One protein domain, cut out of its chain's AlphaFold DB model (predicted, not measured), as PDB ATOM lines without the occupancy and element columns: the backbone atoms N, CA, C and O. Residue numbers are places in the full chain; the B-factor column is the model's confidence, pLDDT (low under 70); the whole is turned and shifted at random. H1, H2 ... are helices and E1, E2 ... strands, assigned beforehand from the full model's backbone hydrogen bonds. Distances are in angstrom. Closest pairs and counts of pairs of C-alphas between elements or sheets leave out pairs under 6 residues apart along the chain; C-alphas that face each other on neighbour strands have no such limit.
ATOM      1  N   GLY A   2      44.469  19.442 -31.286       78.06
ATOM      2  CA  GLY A   2      43.006  19.543 -31.455       78.06
ATOM      3  C   GLY A   2      42.148  18.794 -30.425       78.06
ATOM      4  O   GLY A   2      40.938  18.730 -30.591       78.06
ATOM      5  N   LYS A   3      42.740  18.259 -29.349       87.50
ATOM      6  CA  LYS A   3      41.981  17.610 -28.269       87.50
ATOM      7  C   LYS A   3      41.088  18.623 -27.560       87.50
ATOM      8  O   LYS A   3      41.566  19.682 -27.150       87.50
ATOM      9  N   LEU A   4      39.820  18.279 -27.413       89.25
ATOM     10  CA  LEU A   4      38.851  19.026 -26.635       89.25
ATOM     11  C   LEU A   4      38.742  18.367 -25.266       89.25
ATOM     12  O   LEU A   4      38.428  17.184 -25.159       89.25
ATOM     13  N   CYS A   5      39.008  19.147 -24.225       89.38
ATOM     14  CA  CYS A   5      38.897  18.697 -22.846       89.38
ATOM     15  C   CYS A   5      37.859  19.540 -22.110       89.38
ATOM     16  O   CYS A   5      37.799  20.756 -22.299       89.38
ATOM     17  N   LEU A   6      37.079  18.901 -21.244       89.94
ATOM     18  CA  LEU A   6      36.171  19.564 -20.324       89.94
ATOM     19  C   LEU A   6      36.829  19.657 -18.946       89.94
ATOM     20  O   LEU A   6      37.292  18.657 -18.395       89.94
ATOM     21  N   LEU A   7      36.873  20.875 -18.406       90.44
ATOM     22  CA  LEU A   7      37.311  21.148 -17.043       90.44
ATOM     23  C   LEU A   7      36.079  21.315 -16.150       90.44
ATOM     24  O   LEU A   7      35.371  22.317 -16.248       90.44
ATOM     25  N   SER A   8      35.856  20.356 -15.262       87.62
ATOM     26  CA  SER A   8      34.776  20.378 -14.282       87.62
ATOM     27  C   SER A   8      35.293  20.861 -12.928       87.62
ATOM     28  O   SER A   8      36.298  20.366 -12.412       87.62
ATOM     29  N   LEU A   9      34.591  21.838 -12.351       88.62
ATOM     30  CA  LEU A   9      34.891  22.422 -11.045       88.62
ATOM     31  C   LEU A   9      33.955  21.818 -10.005       88.62
ATOM     32  O   LEU A   9      32.736  21.971 -10.104       88.62
ATOM     33  N   TRP A  10      34.503  21.162  -8.989       84.69
ATOM     34  CA  TRP A  10      33.702  20.747  -7.844       84.69
ATOM     35  C   TRP A  10      33.680  21.865  -6.828       84.69
ATOM     36  O   TRP A  10      34.722  22.281  -6.332       84.69
ATOM     37  N   VAL A  11      32.482  22.355  -6.541       84.81
ATOM     38  CA  VAL A  11      32.271  23.467  -5.625       84.81
ATOM     39  C   VAL A  11      31.601  22.931  -4.376       84.81
ATOM     40  O   VAL A  11      30.538  22.312  -4.435       84.81
ATOM     41  N   GLU A  12      32.229  23.163  -3.230       82.62
ATOM     42  CA  GLU A  12      31.605  22.877  -1.951       82.62
ATOM     43  C   GLU A  12      30.443  23.854  -1.727       82.62
ATOM     44  O   GLU A  12      30.608  25.074  -1.741       82.62
ATOM     45  N   ARG A  13      29.233  23.317  -1.536       80.31
ATOM     46  CA  ARG A  13      28.000  24.119  -1.531       80.31
ATOM     47  C   ARG A  13      27.970  25.167  -0.417       80.31
ATOM     48  O   ARG A  13      27.435  26.253  -0.631       80.31
ATOM     49  N   ALA A  14      28.523  24.833   0.749       83.75
ATOM     50  CA  ALA A  14      28.499  25.685   1.935       83.75
ATOM     51  C   ALA A  14      29.447  26.889   1.822       83.75
ATOM     52  O   ALA A  14      29.096  27.995   2.220       83.75
ATOM     53  N   THR A  15      30.635  26.675   1.263       87.25
ATOM     54  CA  THR A  15      31.739  27.645   1.230       87.25
ATOM     55  C   THR A  15      31.895  28.318  -0.133       87.25
ATOM     56  O   THR A  15      32.594  29.323  -0.237       87.25
ATOM     57  N   GLN A  16      31.248  27.786  -1.179       87.56
ATOM     58  CA  GLN A  16      31.437  28.183  -2.580       87.56
ATOM     59  C   GLN A  16      32.907  28.117  -3.025       87.56
ATOM     60  O   GLN A  16      33.317  28.787  -3.973       87.56
ATOM     61  N   THR A  17      33.717  27.297  -2.351       87.56
ATOM     62  CA  THR A  17      35.116  27.083  -2.711       87.56
ATOM     63  C   THR A  17      35.251  25.893  -3.641       87.56
ATOM     64  O   THR A  17      34.577  24.874  -3.470       87.56
ATOM     65  N   VAL A  18      36.152  26.008  -4.615       86.94
ATOM     66  CA  VAL A  18      36.516  24.885  -5.480       86.94
ATOM     67  C   VAL A  18      37.304  23.873  -4.649       86.94
ATOM     68  O   VAL A  18      38.394  24.179  -4.175       86.94
ATOM     69  N   SER A  19      36.741  22.684  -4.458       83.25
ATOM     70  CA  SER A  19      37.343  21.586  -3.698       83.25
ATOM     71  C   SER A  19      38.155  20.639  -4.578       83.25
ATOM     72  O   SER A  19      39.099  20.017  -4.099       83.25
ATOM     73  N   SER A  20      37.812  20.531  -5.865       80.38
ATOM     74  CA  SER A  20      38.529  19.689  -6.824       80.38
ATOM     75  C   SER A  20      38.379  20.199  -8.258       80.38
ATOM     76  O   SER A  20      37.382  20.837  -8.609       80.38
ATOM     77  N   LEU A  21      39.381  19.891  -9.080       87.25
ATOM     78  CA  LEU A  21      39.430  20.163 -10.512       87.25
ATOM     79  C   LEU A  21      39.534  18.834 -11.249       87.25
ATOM     80  O   LEU A  21      40.446  18.053 -10.981       87.25
ATOM     81  N   LEU A  22      38.642  18.607 -12.205       84.75
ATOM     82  CA  LEU A  22      38.651  17.405 -13.025       84.75
ATOM     83  C   LEU A  22      38.755  17.786 -14.496       84.75
ATOM     84  O   LEU A  22      37.877  18.464 -15.021       84.75
ATOM     85  N   LEU A  23      39.809  17.329 -15.164       86.69
ATOM     86  CA  LEU A  23      40.001  17.521 -16.597       86.69
ATOM     87  C   LEU A  23      39.840  16.175 -17.304       86.69
ATOM     88  O   LEU A  23      40.582  15.244 -17.006       86.69
ATOM     89  N   HIS A  24      38.914  16.084 -18.256       84.69
ATOM     90  CA  HIS A  24      38.751  14.890 -19.088       84.69
ATOM     91  C   HIS A  24      38.616  15.259 -20.563       84.69
ATOM     92  O   HIS A  24      38.140  16.340 -20.907       84.69
ATOM     93  N   GLU A  25      39.069  14.369 -21.438       86.06
ATOM     94  CA  GLU A  25      38.968  14.526 -22.889       86.06
ATOM     95  C   GLU A  25      37.551  14.148 -23.344       86.06
ATOM     96  O   GLU A  25      37.062  13.077 -23.000       86.06
ATOM     97  N   ILE A  26      36.890  15.039 -24.087       87.69
ATOM     98  CA  ILE A  26      35.526  14.845 -24.622       87.69
ATOM     99  C   ILE A  26      35.518  14.577 -26.131       87.69
ATOM    100  O   ILE A  26      34.480  14.282 -26.715       87.69
ATOM    101  N   GLY A  27      36.671  14.716 -26.783       85.06
ATOM    102  CA  GLY A  27      36.831  14.426 -28.199       85.06
ATOM    103  C   GLY A  27      37.997  15.180 -28.818       85.06
ATOM    104  O   GLY A  27      38.844  15.756 -28.134       85.06
ATOM    105  N   SER A  28      38.016  15.206 -30.143       84.88
ATOM    106  CA  SER A  28      39.022  15.909 -30.931       84.88
ATOM    107  C   SER A  28      38.344  16.727 -32.025       84.88
ATOM    108  O   SER A  28      37.335  16.313 -32.590       84.88
ATOM    109  N   ALA A  29      38.891  17.898 -32.317       87.06
ATOM    110  CA  ALA A  29      38.434  18.798 -33.363       87.06
ATOM    111  C   ALA A  29      39.631  19.398 -34.115       87.06
ATOM    112  O   ALA A  29      40.782  18.976 -33.976       87.06
ATOM    113  N   VAL A  30      39.359  20.407 -34.937       87.31
ATOM    114  CA  VAL A  30      40.390  21.165 -35.648       87.31
ATOM    115  C   VAL A  30      41.307  21.923 -34.681       87.31
ATOM    116  O   VAL A  30      40.852  22.322 -33.609       87.31
ATOM    117  N   PRO A  31      42.581  22.179 -35.040       88.25
ATOM    118  CA  PRO A  31      43.467  23.016 -34.240       88.25
ATOM    119  C   PRO A  31      42.845  24.406 -34.020       88.25
ATOM    120  O   PRO A  31      42.697  25.164 -34.984       88.25
ATOM    121  N   PRO A  32      42.467  24.761 -32.779       90.50
ATOM    122  CA  PRO A  32      41.738  25.992 -32.535       90.50
ATOM    123  C   PRO A  32      42.689  27.186 -32.629       90.50
ATOM    124  O   PRO A  32      43.718  27.250 -31.960       90.50
ATOM    125  N   HIS A  33      42.319  28.166 -33.444       92.38
ATOM    126  CA  HIS A  33      42.791  29.539 -33.306       92.38
ATOM    127  C   HIS A  33      41.868  30.343 -32.389       92.38
ATOM    128  O   HIS A  33      42.337  31.159 -31.600       92.38
ATOM    129  N   CYS A  34      40.562  30.092 -32.475       93.56
ATOM    130  CA  CYS A  34      39.561  30.646 -31.577       93.56
ATOM    131  C   CYS A  34      38.449  29.627 -31.306       93.56
ATOM    132  O   CYS A  34      38.215  28.712 -32.096       93.56
ATOM    133  N   MET A  35      37.764  29.794 -30.176       94.88
ATOM    134  CA  MET A  35      36.600  29.000 -29.791       94.88
ATOM    135  C   MET A  35      35.533  29.936 -29.240       94.88
ATOM    136  O   MET A  35      35.840  30.791 -28.409       94.88
ATOM    137  N   VAL A  36      34.298  29.797 -29.713       95.62
ATOM    138  CA  VAL A  36      33.180  30.665 -29.327       95.62
ATOM    139  C   VAL A  36      31.924  29.827 -29.143       95.62
ATOM    140  O   VAL A  36      31.549  29.053 -30.022       95.62
ATOM    141  N   LEU A  37      31.252  30.003 -28.006       95.25
ATOM    142  CA  LEU A  37      29.932  29.429 -27.777       95.25
ATOM    143  C   LEU A  37      28.889  30.211 -28.587       95.25
ATOM    144  O   LEU A  37      28.781  31.430 -28.453       95.25
ATOM    145  N   VAL A  38      28.130  29.514 -29.428       94.44
ATOM    146  CA  VAL A  38      27.105  30.095 -30.299       94.44
ATOM    147  C   VAL A  38      25.737  29.561 -29.881       94.44
ATOM    148  O   VAL A  38      25.362  28.428 -30.184       94.44
ATOM    149  N   GLY A  39      24.965  30.390 -29.181       90.00
ATOM    150  CA  GLY A  39      23.696  29.962 -28.590       90.00
ATOM    151  C   GLY A  39      23.908  29.029 -27.394       90.00
ATOM    152  O   GLY A  39      24.872  29.190 -26.652       90.00
ATOM    153  N   SER A  40      22.991  28.079 -27.181       88.25
ATOM    154  CA  SER A  40      22.989  27.229 -25.981       88.25
ATOM    155  C   SER A  40      23.766  25.916 -26.130       88.25
ATOM    156  O   SER A  40      24.308  25.431 -25.143       88.25
ATOM    157  N   ASN A  41      23.827  25.338 -27.338       93.19
ATOM    158  CA  ASN A  41      24.326  23.969 -27.554       93.19
ATOM    159  C   ASN A  41      25.317  23.860 -28.726       93.19
ATOM    160  O   ASN A  41      25.620  22.751 -29.169       93.19
ATOM    161  N   ASN A  42      25.791  24.986 -29.271       95.00
ATOM    162  CA  ASN A  42      26.741  24.970 -30.380       95.00
ATOM    163  C   ASN A  42      28.049  25.661 -30.004       95.00
ATOM    164  O   ASN A  42      28.063  26.695 -29.338       95.00
ATOM    165  N   LEU A  43      29.153  25.099 -30.473       94.81
ATOM    166  CA  LEU A  43      30.508  25.572 -30.257       94.81
ATOM    167  C   LEU A  43      31.178  25.760 -31.615       94.81
ATOM    168  O   LEU A  43      31.410  24.800 -32.344       94.81
ATOM    169  N   PHE A  44      31.494  27.002 -31.958       95.44
ATOM    170  CA  PHE A  44      32.295  27.304 -33.133       95.44
ATOM    171  C   PHE A  44      33.780  27.200 -32.786       95.44
ATOM    172  O   PHE A  44      34.249  27.842 -31.844       95.44
ATOM    173  N   VAL A  45      34.522  26.415 -33.564       94.06
ATOM    174  CA  VAL A  45      35.973  26.259 -33.458       94.06
ATOM    175  C   VAL A  45      36.602  26.790 -34.740       94.06
ATOM    176  O   VAL A  45      36.601  26.137 -35.787       94.06
ATOM    177  N   GLY A  46      37.134  28.007 -34.651       93.38
ATOM    178  CA  GLY A  46      37.812  28.672 -35.751       93.38
ATOM    179  C   GLY A  46      39.249  28.190 -35.869       93.38
ATOM    180  O   GLY A  46      40.012  28.291 -34.911       93.38
ATOM    181  N   SER A  47      39.642  27.712 -37.046       90.31
ATOM    182  CA  SER A  47      41.013  27.296 -37.354       90.31
ATOM    183  C   SER A  47      41.606  28.174 -38.449       90.31
ATOM    184  O   SER A  47      40.934  28.544 -39.408       90.31
ATOM    185  N   ARG A  48      42.902  28.485 -38.331       87.81
ATOM    186  CA  ARG A  48      43.676  29.119 -39.417       87.81
ATOM    187  C   ARG A  48      44.320  28.105 -40.348       87.81
ATOM    188  O   ARG A  48      44.756  28.487 -41.427       87.81
ATOM    189  N   LEU A  49      44.404  26.850 -39.919       84.31
ATOM    190  CA  LEU A  49      45.177  25.796 -40.568       84.31
ATOM    191  C   LEU A  49      44.299  24.723 -41.201       84.31
ATOM    192  O   LEU A  49      44.829  23.760 -41.714       84.31
ATOM    193  N   CYS A  50      42.982  24.833 -41.137       85.56
ATOM    194  CA  CYS A  50      42.032  23.976 -41.839       85.56
ATOM    195  C   CYS A  50      40.665  24.659 -41.809       85.56
ATOM    196  O   CYS A  50      40.534  25.758 -41.254       85.56
ATOM    197  N   ASP A  51      39.679  24.026 -42.435       88.88
ATOM    198  CA  ASP A  51      38.290  24.466 -42.378       88.88
ATOM    199  C   ASP A  51      37.853  24.606 -40.916       88.88
ATOM    200  O   ASP A  51      38.161  23.767 -40.070       88.88
ATOM    201  N   SER A  52      37.184  25.711 -40.603       91.81
ATOM    202  CA  SER A  52      36.635  25.921 -39.264       91.81
ATOM    203  C   SER A  52      35.368  25.093 -39.107       91.81
ATOM    204  O   SER A  52      34.655  24.869 -40.083       91.81
ATOM    205  N   VAL A  53      35.071  24.644 -37.892       92.31
ATOM    206  CA  VAL A  53      33.949  23.728 -37.647       92.31
ATOM    207  C   VAL A  53      32.960  24.326 -36.663       92.31
ATOM    208  O   VAL A  53      33.340  24.960 -35.678       92.31
ATOM    209  N   LEU A  54      31.678  24.100 -36.925       94.38
ATOM    210  CA  LEU A  54      30.605  24.322 -35.972       94.38
ATOM    211  C   LEU A  54      30.212  22.972 -35.379       94.38
ATOM    212  O   LEU A  54      29.769  22.074 -36.095       94.38
ATOM    213  N   LEU A  55      30.375  22.832 -34.070       93.38
ATOM    214  CA  LEU A  55      30.053  21.622 -33.326       93.38
ATOM    215  C   LEU A  55      28.729  21.805 -32.586       93.38
ATOM    216  O   LEU A  55      28.505  22.856 -31.990       93.38
ATOM    217  N   ARG A  56      27.880  20.779 -32.565       93.75
ATOM    218  CA  ARG A  56      26.805  20.633 -31.580       93.75
ATOM    219  C   ARG A  56      27.327  19.779 -30.449       93.75
ATOM    220  O   ARG A  56      27.879  18.710 -30.708       93.75
ATOM    221  N   PHE A  57      27.120  20.224 -29.221       92.56
ATOM    222  CA  PHE A  57      27.376  19.401 -28.052       92.56
ATOM    223  C   PHE A  57      26.059  18.989 -27.402       92.56
ATOM    224  O   PHE A  57      25.139  19.791 -27.235       92.56
ATOM    225  N   GLU A  58      25.971  17.712 -27.058       91.75
ATOM    226  CA  GLU A  58      24.828  17.107 -26.385       91.75
ATOM    227  C   GLU A  58      25.281  16.576 -25.035       91.75
ATOM    228  O   GLU A  58      26.340  15.954 -24.937       91.75
ATOM    229  N   LEU A  59      24.494  16.853 -23.997       91.50
ATOM    230  CA  LEU A  59      24.793  16.419 -22.640       91.50
ATOM    231  C   LEU A  59      24.786  14.890 -22.574       91.50
ATOM    232  O   LEU A  59      23.797  14.245 -22.924       91.50
ATOM    233  N   THR A  60      25.883  14.329 -22.092       89.06
ATOM    234  CA  THR A  60      26.014  12.920 -21.733       89.06
ATOM    235  C   THR A  60      26.402  12.814 -20.265       89.06
ATOM    236  O   THR A  60      26.777  13.801 -19.635       89.06
ATOM    237  N   GLN A  61      26.285  11.623 -19.687       86.81
ATOM    238  CA  GLN A  61      26.743  11.366 -18.326       86.81
ATOM    239  C   GLN A  61      27.865  10.345 -18.357       86.81
ATOM    240  O   GLN A  61      27.846   9.408 -19.152       86.81
ATOM    241  N   MET A  62      28.837  10.543 -17.479       83.69
ATOM    242  CA  MET A  62      29.930   9.616 -17.268       83.69
ATOM    243  C   MET A  62      30.194   9.422 -15.784       83.69
ATOM    244  O   MET A  62      29.962  10.323 -14.982       83.69
ATOM    245  N   THR A  63      30.712   8.258 -15.419       83.38
ATOM    246  CA  THR A  63      31.043   7.941 -14.032       83.38
ATOM    247  C   THR A  63      32.557   7.973 -13.856       83.38
ATOM    248  O   THR A  63      33.294   7.340 -14.612       83.38
ATOM    249  N   VAL A  64      33.024   8.737 -12.869       79.62
ATOM    250  CA  VAL A  64      34.448   8.906 -12.549       79.62
ATOM    251  C   VAL A  64      34.744   8.477 -11.124       79.62
ATOM    252  O   VAL A  64      33.917   8.667 -10.234       79.62
ATOM    253  N   ASP A  65      35.922   7.908 -10.894       76.69
ATOM    254  CA  ASP A  65      36.388   7.575  -9.551       76.69
ATOM    255  C   ASP A  65      36.867   8.814  -8.762       76.69
ATOM    256  O   ASP A  65      36.894   9.945  -9.258       76.69
ATOM    257  N   THR A  66      37.276   8.611  -7.506       68.12
ATOM    258  CA  THR A  66      37.839   9.669  -6.647       68.12
ATOM    259  C   THR A  66      39.127  10.305  -7.182       68.12
ATOM    260  O   THR A  66      39.504  11.373  -6.706       68.12
ATOM    261  N   GLN A  67      39.808   9.667  -8.138       67.38
ATOM    262  CA  GLN A  67      40.999  10.191  -8.812       67.38
ATOM    263  C   GLN A  67      40.687  10.799 -10.189       67.38
ATOM    264  O   GLN A  67      41.596  11.288 -10.858       67.38
ATOM    265  N   GLY A  68      39.416  10.816 -10.604       65.25
ATOM    266  CA  GLY A  68      38.987  11.356 -11.887       65.25
ATOM    267  C   GLY A  68      39.136  10.402 -13.072       65.25
ATOM    268  O   GLY A  68      39.005  10.843 -14.212       65.25
ATOM    269  N   GLN A  69      39.419   9.119 -12.837       70.94
ATOM    270  CA  GLN A  69      39.489   8.115 -13.895       70.94
ATOM    271  C   GLN A  69      38.092   7.623 -14.266       70.94
ATOM    272  O   GLN A  69      37.234   7.432 -13.407       70.94
ATOM    273  N   MET A  70      37.871   7.424 -15.563       71.75
ATOM    274  CA  MET A  70      36.610   6.942 -16.120       71.75
ATOM    275  C   MET A  70      36.356   5.490 -15.727       71.75
ATOM    276  O   MET A  70      37.232   4.642 -15.894       71.75
ATOM    277  N   VAL A  71      35.144   5.198 -15.263       74.81
ATOM    278  CA  VAL A  71      34.726   3.850 -14.869       74.81
ATOM    279  C   VAL A  71      33.488   3.472 -15.662       74.81
ATOM    280  O   VAL A  71      32.482   4.179 -15.638       74.81
ATOM    281  N   VAL A  72      33.579   2.365 -16.397       69.88
ATOM    282  CA  VAL A  72      32.463   1.821 -17.177       69.88
ATOM    283  C   VAL A  72      31.476   1.169 -16.206       69.88
ATOM    284  O   VAL A  72      31.858   0.259 -15.470       69.88
ATOM    285  N   GLU A  73      30.228   1.652 -16.186       60.75
ATOM    286  CA  GLU A  73      29.171   1.193 -15.263       60.75
ATOM    287  C   GLU A  73      28.919  -0.327 -15.353       60.75
ATOM    288  O   GLU A  73      28.685  -0.948 -14.320       60.75
ATOM    289  N   ASP A  74      29.114  -0.956 -16.520       54.69
ATOM    290  CA  ASP A  74      28.929  -2.408 -16.724       54.69
ATOM    291  C   ASP A  74      29.859  -3.301 -15.875       54.69
ATOM    292  O   ASP A  74      29.614  -4.496 -15.722       54.69
ATOM    293  N   LEU A  75      30.933  -2.749 -15.301       51.66
ATOM    294  CA  LEU A  75      31.841  -3.472 -14.398       51.66
ATOM    295  C   LEU A  75      31.516  -3.255 -12.909       51.66
ATOM    296  O   LEU A  75      32.180  -3.837 -12.051       51.66
ATOM    297  N   LEU A  76      30.522  -2.417 -12.595       53.62
ATOM    298  CA  LEU A  76      30.100  -2.094 -11.228       53.62
ATOM    299  C   LEU A  76      28.894  -2.927 -10.759       53.62
ATOM    300  O   LEU A  76      28.651  -3.002  -9.555       53.62
ATOM    301  N   GLU A  77      28.178  -3.605 -11.665       45.91
ATOM    302  CA  GLU A  77      26.990  -4.414 -11.333       45.91
ATOM    303  C   GLU A  77      27.296  -5.749 -10.623       45.91
ATOM    304  O   GLU A  77      26.382  -6.465 -10.216       45.91
ATOM    305  N   PHE A 123      38.935  -4.182   3.844       43.97
ATOM    306  CA  PHE A 123      37.596  -3.930   4.346       43.97
ATOM    307  C   PHE A 123      37.749  -3.566   5.824       43.97
ATOM    308  O   PHE A 123      37.866  -4.444   6.674       43.97
ATOM    309  N   TYR A 124      37.838  -2.271   6.122       59.78
ATOM    310  CA  TYR A 124      37.593  -1.786   7.476       59.78
ATOM    311  C   TYR A 124      36.085  -1.912   7.725       59.78
ATOM    312  O   TYR A 124      35.294  -1.248   7.052       59.78
ATOM    313  N   GLU A 125      35.686  -2.814   8.619       65.50
ATOM    314  CA  GLU A 125      34.306  -2.929   9.093       65.50
ATOM    315  C   GLU A 125      34.132  -1.971  10.276       65.50
ATOM    316  O   GLU A 125      34.816  -2.112  11.286       65.50
ATOM    317  N   PHE A 126      33.261  -0.971  10.123       73.50
ATOM    318  CA  PHE A 126      32.913  -0.048  11.205       73.50
ATOM    319  C   PHE A 126      32.117  -0.793  12.279       73.50
ATOM    320  O   PHE A 126      31.143  -1.475  11.952       73.50
ATOM    321  N   ASP A 127      32.517  -0.658  13.541       76.94
ATOM    322  CA  ASP A 127      31.785  -1.230  14.670       76.94
ATOM    323  C   ASP A 127      30.737  -0.248  15.237       76.94
ATOM    324  O   ASP A 127      30.628   0.909  14.827       76.94
ATOM    325  N   GLU A 128      29.912  -0.717  16.177       76.44
ATOM    326  CA  GLU A 128      28.857   0.101  16.801       76.44
ATOM    327  C   GLU A 128      29.418   1.340  17.522       76.44
ATOM    328  O   GLU A 128      28.747   2.370  17.605       76.44
ATOM    329  N   VAL A 129      30.663   1.263  18.003       76.88
ATOM    330  CA  VAL A 129      31.349   2.362  18.693       76.88
ATOM    331  C   VAL A 129      31.761   3.442  17.695       76.88
ATOM    332  O   VAL A 129      31.612   4.633  17.975       76.88
ATOM    333  N   ASP A 130      32.229   3.044  16.513       75.06
ATOM    334  CA  ASP A 130      32.551   3.959  15.426       75.06
ATOM    335  C   ASP A 130      31.304   4.747  14.986       75.06
ATOM    336  O   ASP A 130      31.369   5.972  14.833       75.06
ATOM    337  N   VAL A 131      30.151   4.083  14.843       77.00
ATOM    338  CA  VAL A 131      28.882   4.729  14.452       77.00
ATOM    339  C   VAL A 131      28.407   5.723  15.511       77.00
ATOM    340  O   VAL A 131      27.954   6.813  15.166       77.00
ATOM    341  N   GLU A 132      28.559   5.409  16.798       77.06
ATOM    342  CA  GLU A 132      28.212   6.334  17.884       77.06
ATOM    343  C   GLU A 132      29.126   7.575  17.903       77.06
ATOM    344  O   GLU A 132      28.678   8.685  18.203       77.06
ATOM    345  N   LEU A 133      30.404   7.410  17.544       74.69
ATOM    346  CA  LEU A 133      31.405   8.475  17.610       74.69
ATOM    347  C   LEU A 133      31.378   9.412  16.394       74.69
ATOM    348  O   LEU A 133      31.581  10.621  16.538       74.69
ATOM    349  N   TYR A 134      31.142   8.867  15.200       69.12
ATOM    350  CA  TYR A 134      31.203   9.610  13.937       69.12
ATOM    351  C   TYR A 134      29.843   9.746  13.228       69.12
ATOM    352  O   TYR A 134      29.743  10.462  12.226       69.12
ATOM    353  N   GLY A 135      28.790   9.126  13.770       72.19
ATOM    354  CA  GLY A 135      27.429   9.130  13.237       72.19
ATOM    355  C   GLY A 135      27.245   8.224  12.018       72.19
ATOM    356  O   GLY A 135      28.206   7.792  11.384       72.19
ATOM    357  N   ASP A 136      25.989   8.020  11.613       70.06
ATOM    358  CA  ASP A 136      25.588   7.152  10.485       70.06
ATOM    359  C   ASP A 136      26.224   7.528   9.128       70.06
ATOM    360  O   ASP A 136      26.140   6.786   8.148       70.06
ATOM    361  N   ALA A 137      26.882   8.687   9.045       58.62
ATOM    362  CA  ALA A 137      27.604   9.141   7.863       58.62
ATOM    363  C   ALA A 137      28.824   8.264   7.519       58.62
ATOM    364  O   ALA A 137      29.197   8.205   6.350       58.62
ATOM    365  N   ILE A 138      29.433   7.566   8.488       60.34
ATOM    366  CA  ILE A 138      30.567   6.660   8.213       60.34
ATOM    367  C   ILE A 138      30.140   5.351   7.550       60.34
ATOM    368  O   ILE A 138      30.923   4.754   6.817       60.34
ATOM    369  N   LEU A 139      28.888   4.935   7.776       58.41
ATOM    370  CA  LEU A 139      28.297   3.738   7.177       58.41
ATOM    371  C   LEU A 139      28.028   3.934   5.683       58.41
ATOM    372  O   LEU A 139      27.975   2.969   4.925       58.41
ATOM    373  N   ASN A 140      27.910   5.193   5.259       55.16
ATOM    374  CA  ASN A 140      27.771   5.602   3.871       55.16
ATOM    375  C   ASN A 140      29.040   6.338   3.429       55.16
ATOM    376  O   ASN A 140      28.992   7.555   3.205       55.16
ATOM    377  N   PRO A 141      30.192   5.640   3.312       56.28
ATOM    378  CA  PRO A 141      31.397   6.273   2.807       56.28
ATOM    379  C   PRO A 141      31.063   6.920   1.456       56.28
ATOM    380  O   PRO A 141      30.329   6.322   0.660       56.28
ATOM    381  N   PRO A 142      31.554   8.146   1.187       57.19
ATOM    382  CA  PRO A 142      31.250   8.838  -0.055       57.19
ATOM    383  C   PRO A 142      31.554   7.892  -1.210       57.19
ATOM    384  O   PRO A 142      32.646   7.321  -1.266       57.19
ATOM    385  N   SER A 143      30.565   7.689  -2.085       60.62
ATOM    386  CA  SER A 143      30.671   6.732  -3.180       60.62
ATOM    387  C   SER A 143      32.011   6.930  -3.887       60.62
ATOM    388  O   SER A 143      32.357   8.046  -4.292       60.62
ATOM    389  N   LYS A 144      32.796   5.846  -4.010       66.25
ATOM    390  CA  LYS A 144      34.106   5.870  -4.691       66.25
ATOM    391  C   LYS A 144      33.994   6.388  -6.129       66.25
ATOM    392  O   LYS A 144      34.993   6.803  -6.707       66.25
ATOM    393  N   TYR A 145      32.775   6.386  -6.665       70.88
ATOM    394  CA  TYR A 145      32.410   6.838  -7.991       70.88
ATOM    395  C   TYR A 145      31.397   7.977  -7.924       70.88
ATOM    396  O   TYR A 145      30.501   7.986  -7.075       70.88
ATOM    397  N   ARG A 146      31.526   8.941  -8.830       74.88
ATOM    398  CA  ARG A 146      30.629  10.088  -8.963       74.88
ATOM    399  C   ARG A 146      30.197  10.235 -10.411       74.88
ATOM    400  O   ARG A 146      31.012  10.090 -11.319       74.88
ATOM    401  N   LYS A 147      28.921  10.562 -10.613       81.06
ATOM    402  CA  LYS A 147      28.394  10.919 -11.931       81.06
ATOM    403  C   LYS A 147      28.815  12.342 -12.274       81.06
ATOM    404  O   LYS A 147      28.730  13.240 -11.435       81.06
ATOM    405  N   LEU A 148      29.281  12.524 -13.496       85.31
ATOM    406  CA  LEU A 148      29.720  13.783 -14.057       85.31
ATOM    407  C   LEU A 148      29.014  14.007 -15.388       85.31
ATOM    408  O   LEU A 148      28.919  13.103 -16.219       85.31
ATOM    409  N   ASP A 149      28.575  15.238 -15.595       87.06
ATOM    410  CA  ASP A 149      28.127  15.698 -16.897       87.06
ATOM    411  C   ASP A 149      29.321  15.763 -17.860       87.06
ATOM    412  O   ASP A 149      30.366  16.351 -17.562       87.06
ATOM    413  N   SER A 150      29.149  15.143 -19.018       89.38
ATOM    414  CA  SER A 150      30.073  15.164 -20.144       89.38
ATOM    415  C   SER A 150      29.327  15.596 -21.404       89.38
ATOM    416  O   SER A 150      28.138  15.925 -21.362       89.38
ATOM    417  N   TYR A 151      30.026  15.646 -22.532       90.62
ATOM    418  CA  TYR A 151      29.435  16.086 -23.785       90.62
ATOM    419  C   TYR A 151      29.840  15.199 -24.947       90.62
ATOM    420  O   TYR A 151      31.023  14.957 -25.174       90.62
ATOM    421  N   ARG A 152      28.849  14.797 -25.742       90.00
ATOM    422  CA  ARG A 152      29.076  14.230 -27.070       90.00
ATOM    423  C   ARG A 152      29.086  15.349 -28.098       90.00
ATOM    424  O   ARG A 152      28.154  16.149 -28.155       90.00
ATOM    425  N   LEU A 153      30.123  15.383 -28.924       91.00
ATOM    426  CA  LEU A 153      30.317  16.401 -29.953       91.00
ATOM    427  C   LEU A 153      29.959  15.846 -31.332       91.00
ATOM    428  O   LEU A 153      30.360  14.740 -31.681       91.00
ATOM    429  N   THR A 154      29.237  16.626 -32.131       91.06
ATOM    430  CA  THR A 154      28.920  16.304 -33.531       91.06
ATOM    431  C   THR A 154      29.183  17.518 -34.416       91.06
ATOM    432  O   THR A 154      28.941  18.651 -34.003       91.06
ATOM    433  N   VAL A 155      29.706  17.316 -35.626       90.25
ATOM    434  CA  VAL A 155      29.955  18.413 -36.577       90.25
ATOM    435  C   VAL A 155      28.646  18.751 -37.295       90.25
ATOM    436  O   VAL A 155      28.059  17.883 -37.930       90.25
ATOM    437  N   ILE A 156      28.186  20.000 -37.191       91.81
ATOM    438  CA  ILE A 156      26.964  20.488 -37.857       91.81
ATOM    439  C   ILE A 156      27.296  21.113 -39.205       91.81
ATOM    440  O   ILE A 156      26.586  20.905 -40.183       91.81
ATOM    441  N   ASP A 157      28.332  21.950 -39.220       91.69
ATOM    442  CA  ASP A 157      28.665  22.784 -40.366       91.69
ATOM    443  C   ASP A 157      30.171  23.047 -40.415       91.69
ATOM    444  O   ASP A 157      30.883  22.919 -39.409       91.69
ATOM    445  N   ARG A 158      30.658  23.415 -41.598       90.06
ATOM    446  CA  ARG A 158      32.063  23.709 -41.859       90.06
ATOM    447  C   ARG A 158      32.194  24.995 -42.660       90.06
ATOM    448  O   ARG A 158      31.590  25.171 -43.711       90.06
ATOM    449  N   LEU A 159      33.077  25.865 -42.194       91.25
ATOM    450  CA  LEU A 159      33.475  27.061 -42.914       91.25
ATOM    451  C   LEU A 159      34.806  26.797 -43.617       91.25
ATOM    452  O   LEU A 159      35.850  26.681 -42.965       91.25
ATOM    453  N   SER A 160      34.763  26.719 -44.949       89.12
ATOM    454  CA  SER A 160      35.950  26.475 -45.765       89.12
ATOM    455  C   SER A 160      37.017  27.545 -45.555       89.12
ATOM    456  O   SER A 160      36.753  28.744 -45.636       89.12
ATOM    457  N   ASN A 161      38.246  27.099 -45.323       87.62
ATOM    458  CA  ASN A 161      39.402  27.954 -45.123       87.62
ATOM    459  C   ASN A 161      40.493  27.579 -46.126       87.62
ATOM    460  O   ASN A 161      41.045  26.475 -46.104       87.62
ATOM    461  N   PHE A 162      40.860  28.540 -46.969       87.56
ATOM    462  CA  PHE A 162      41.880  28.367 -48.005       87.56
ATOM    463  C   PHE A 162      43.283  28.815 -47.568       87.56
ATOM    464  O   PHE A 162      44.226  28.763 -48.353       87.56
TER     465      PHE A 162
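This is residues 2 to 77 and 123 to 162 of the 331 residues of an uncharacterized protein of Fasciola hepatica (UniProt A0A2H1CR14). Two long antiparallel strands, E5 and E6, make a twisted ribbon, widened at one end by the short hairpin E3 and E4 beside residues 52 to 56 of E5. A separate hairpin, E1 and E2, crosses E6 slantwise, and at the far end of a tail sits the small helix H1, where residues 132 to 137 stick out; that tail makes much of the length. The printed part has 116 residues, mostly strand, in the order E1, E2, E3, E4, E5, H1, E6, with one antiparallel sheet E3, E4, E5, E6 and another of E1 and E2. It is only just extended, close to loose, with a radius of gyration of the C-alphas of 20.4 A and spans of 72 by 35 by 21 A.

Find C-alpha 3 at (41.981, 17.610, -28.269); from there E1, residues 3 to 11, runs 25.3 A. Next come E2, residues 18 to 28, 27.1 A long, then the short E3, residues 34 to 38, and E4, residues 42 to 46. E5, residues 52 to 65, spans 34.9 A and bends by 69 degrees at residue 59. After the cut look for H1, residues 128 to 134, from C-alpha 128 at (28.857, 0.101, 16.801). E6, residues 145 to 159, spans 40.4 A, bends by 54 degrees at residue 156 and ends at (33.475, 27.061, -42.914).

Look first at the hairpin E1 and E2, antiparallel at 160 degrees, where N 8 and O 22 are 2.8 A apart, within hydrogen-bond range. Its closest C-alphas to E6 are those of Ile 26 in E2 and Tyr 151, 6.3 A apart; E1 and E5 are apart. E3, E4 and E5 form a meander, each strand the antiparallel neighbour of the one before, with N 36 and O 44 at 2.9 A and N 43 and O 55 at 2.8 A. E5 and E6 are antiparallel at 169 degrees, with N 58 and O 152 at 2.9 A and N 148 and O 62 at 2.7 A. E3 and E6 are the edge strands. H1 is not on this sheet; in it every O i to N i+4 pair is within hydrogen-bond range.

The C-alphas farthest apart, those of Val 129 and Phe 162, are 72.4 A apart. Residues 78 to 122 are not printed, and C-alphas 77 and 123 stand 18.9 A apart across the cut. Of the links that are printed whole, none is long. Mean pLDDT of the printed part is 81.4; look for values under 70 at residues 66 to 68, 72 to 77, 123 to 125, 134 and 137 to 144.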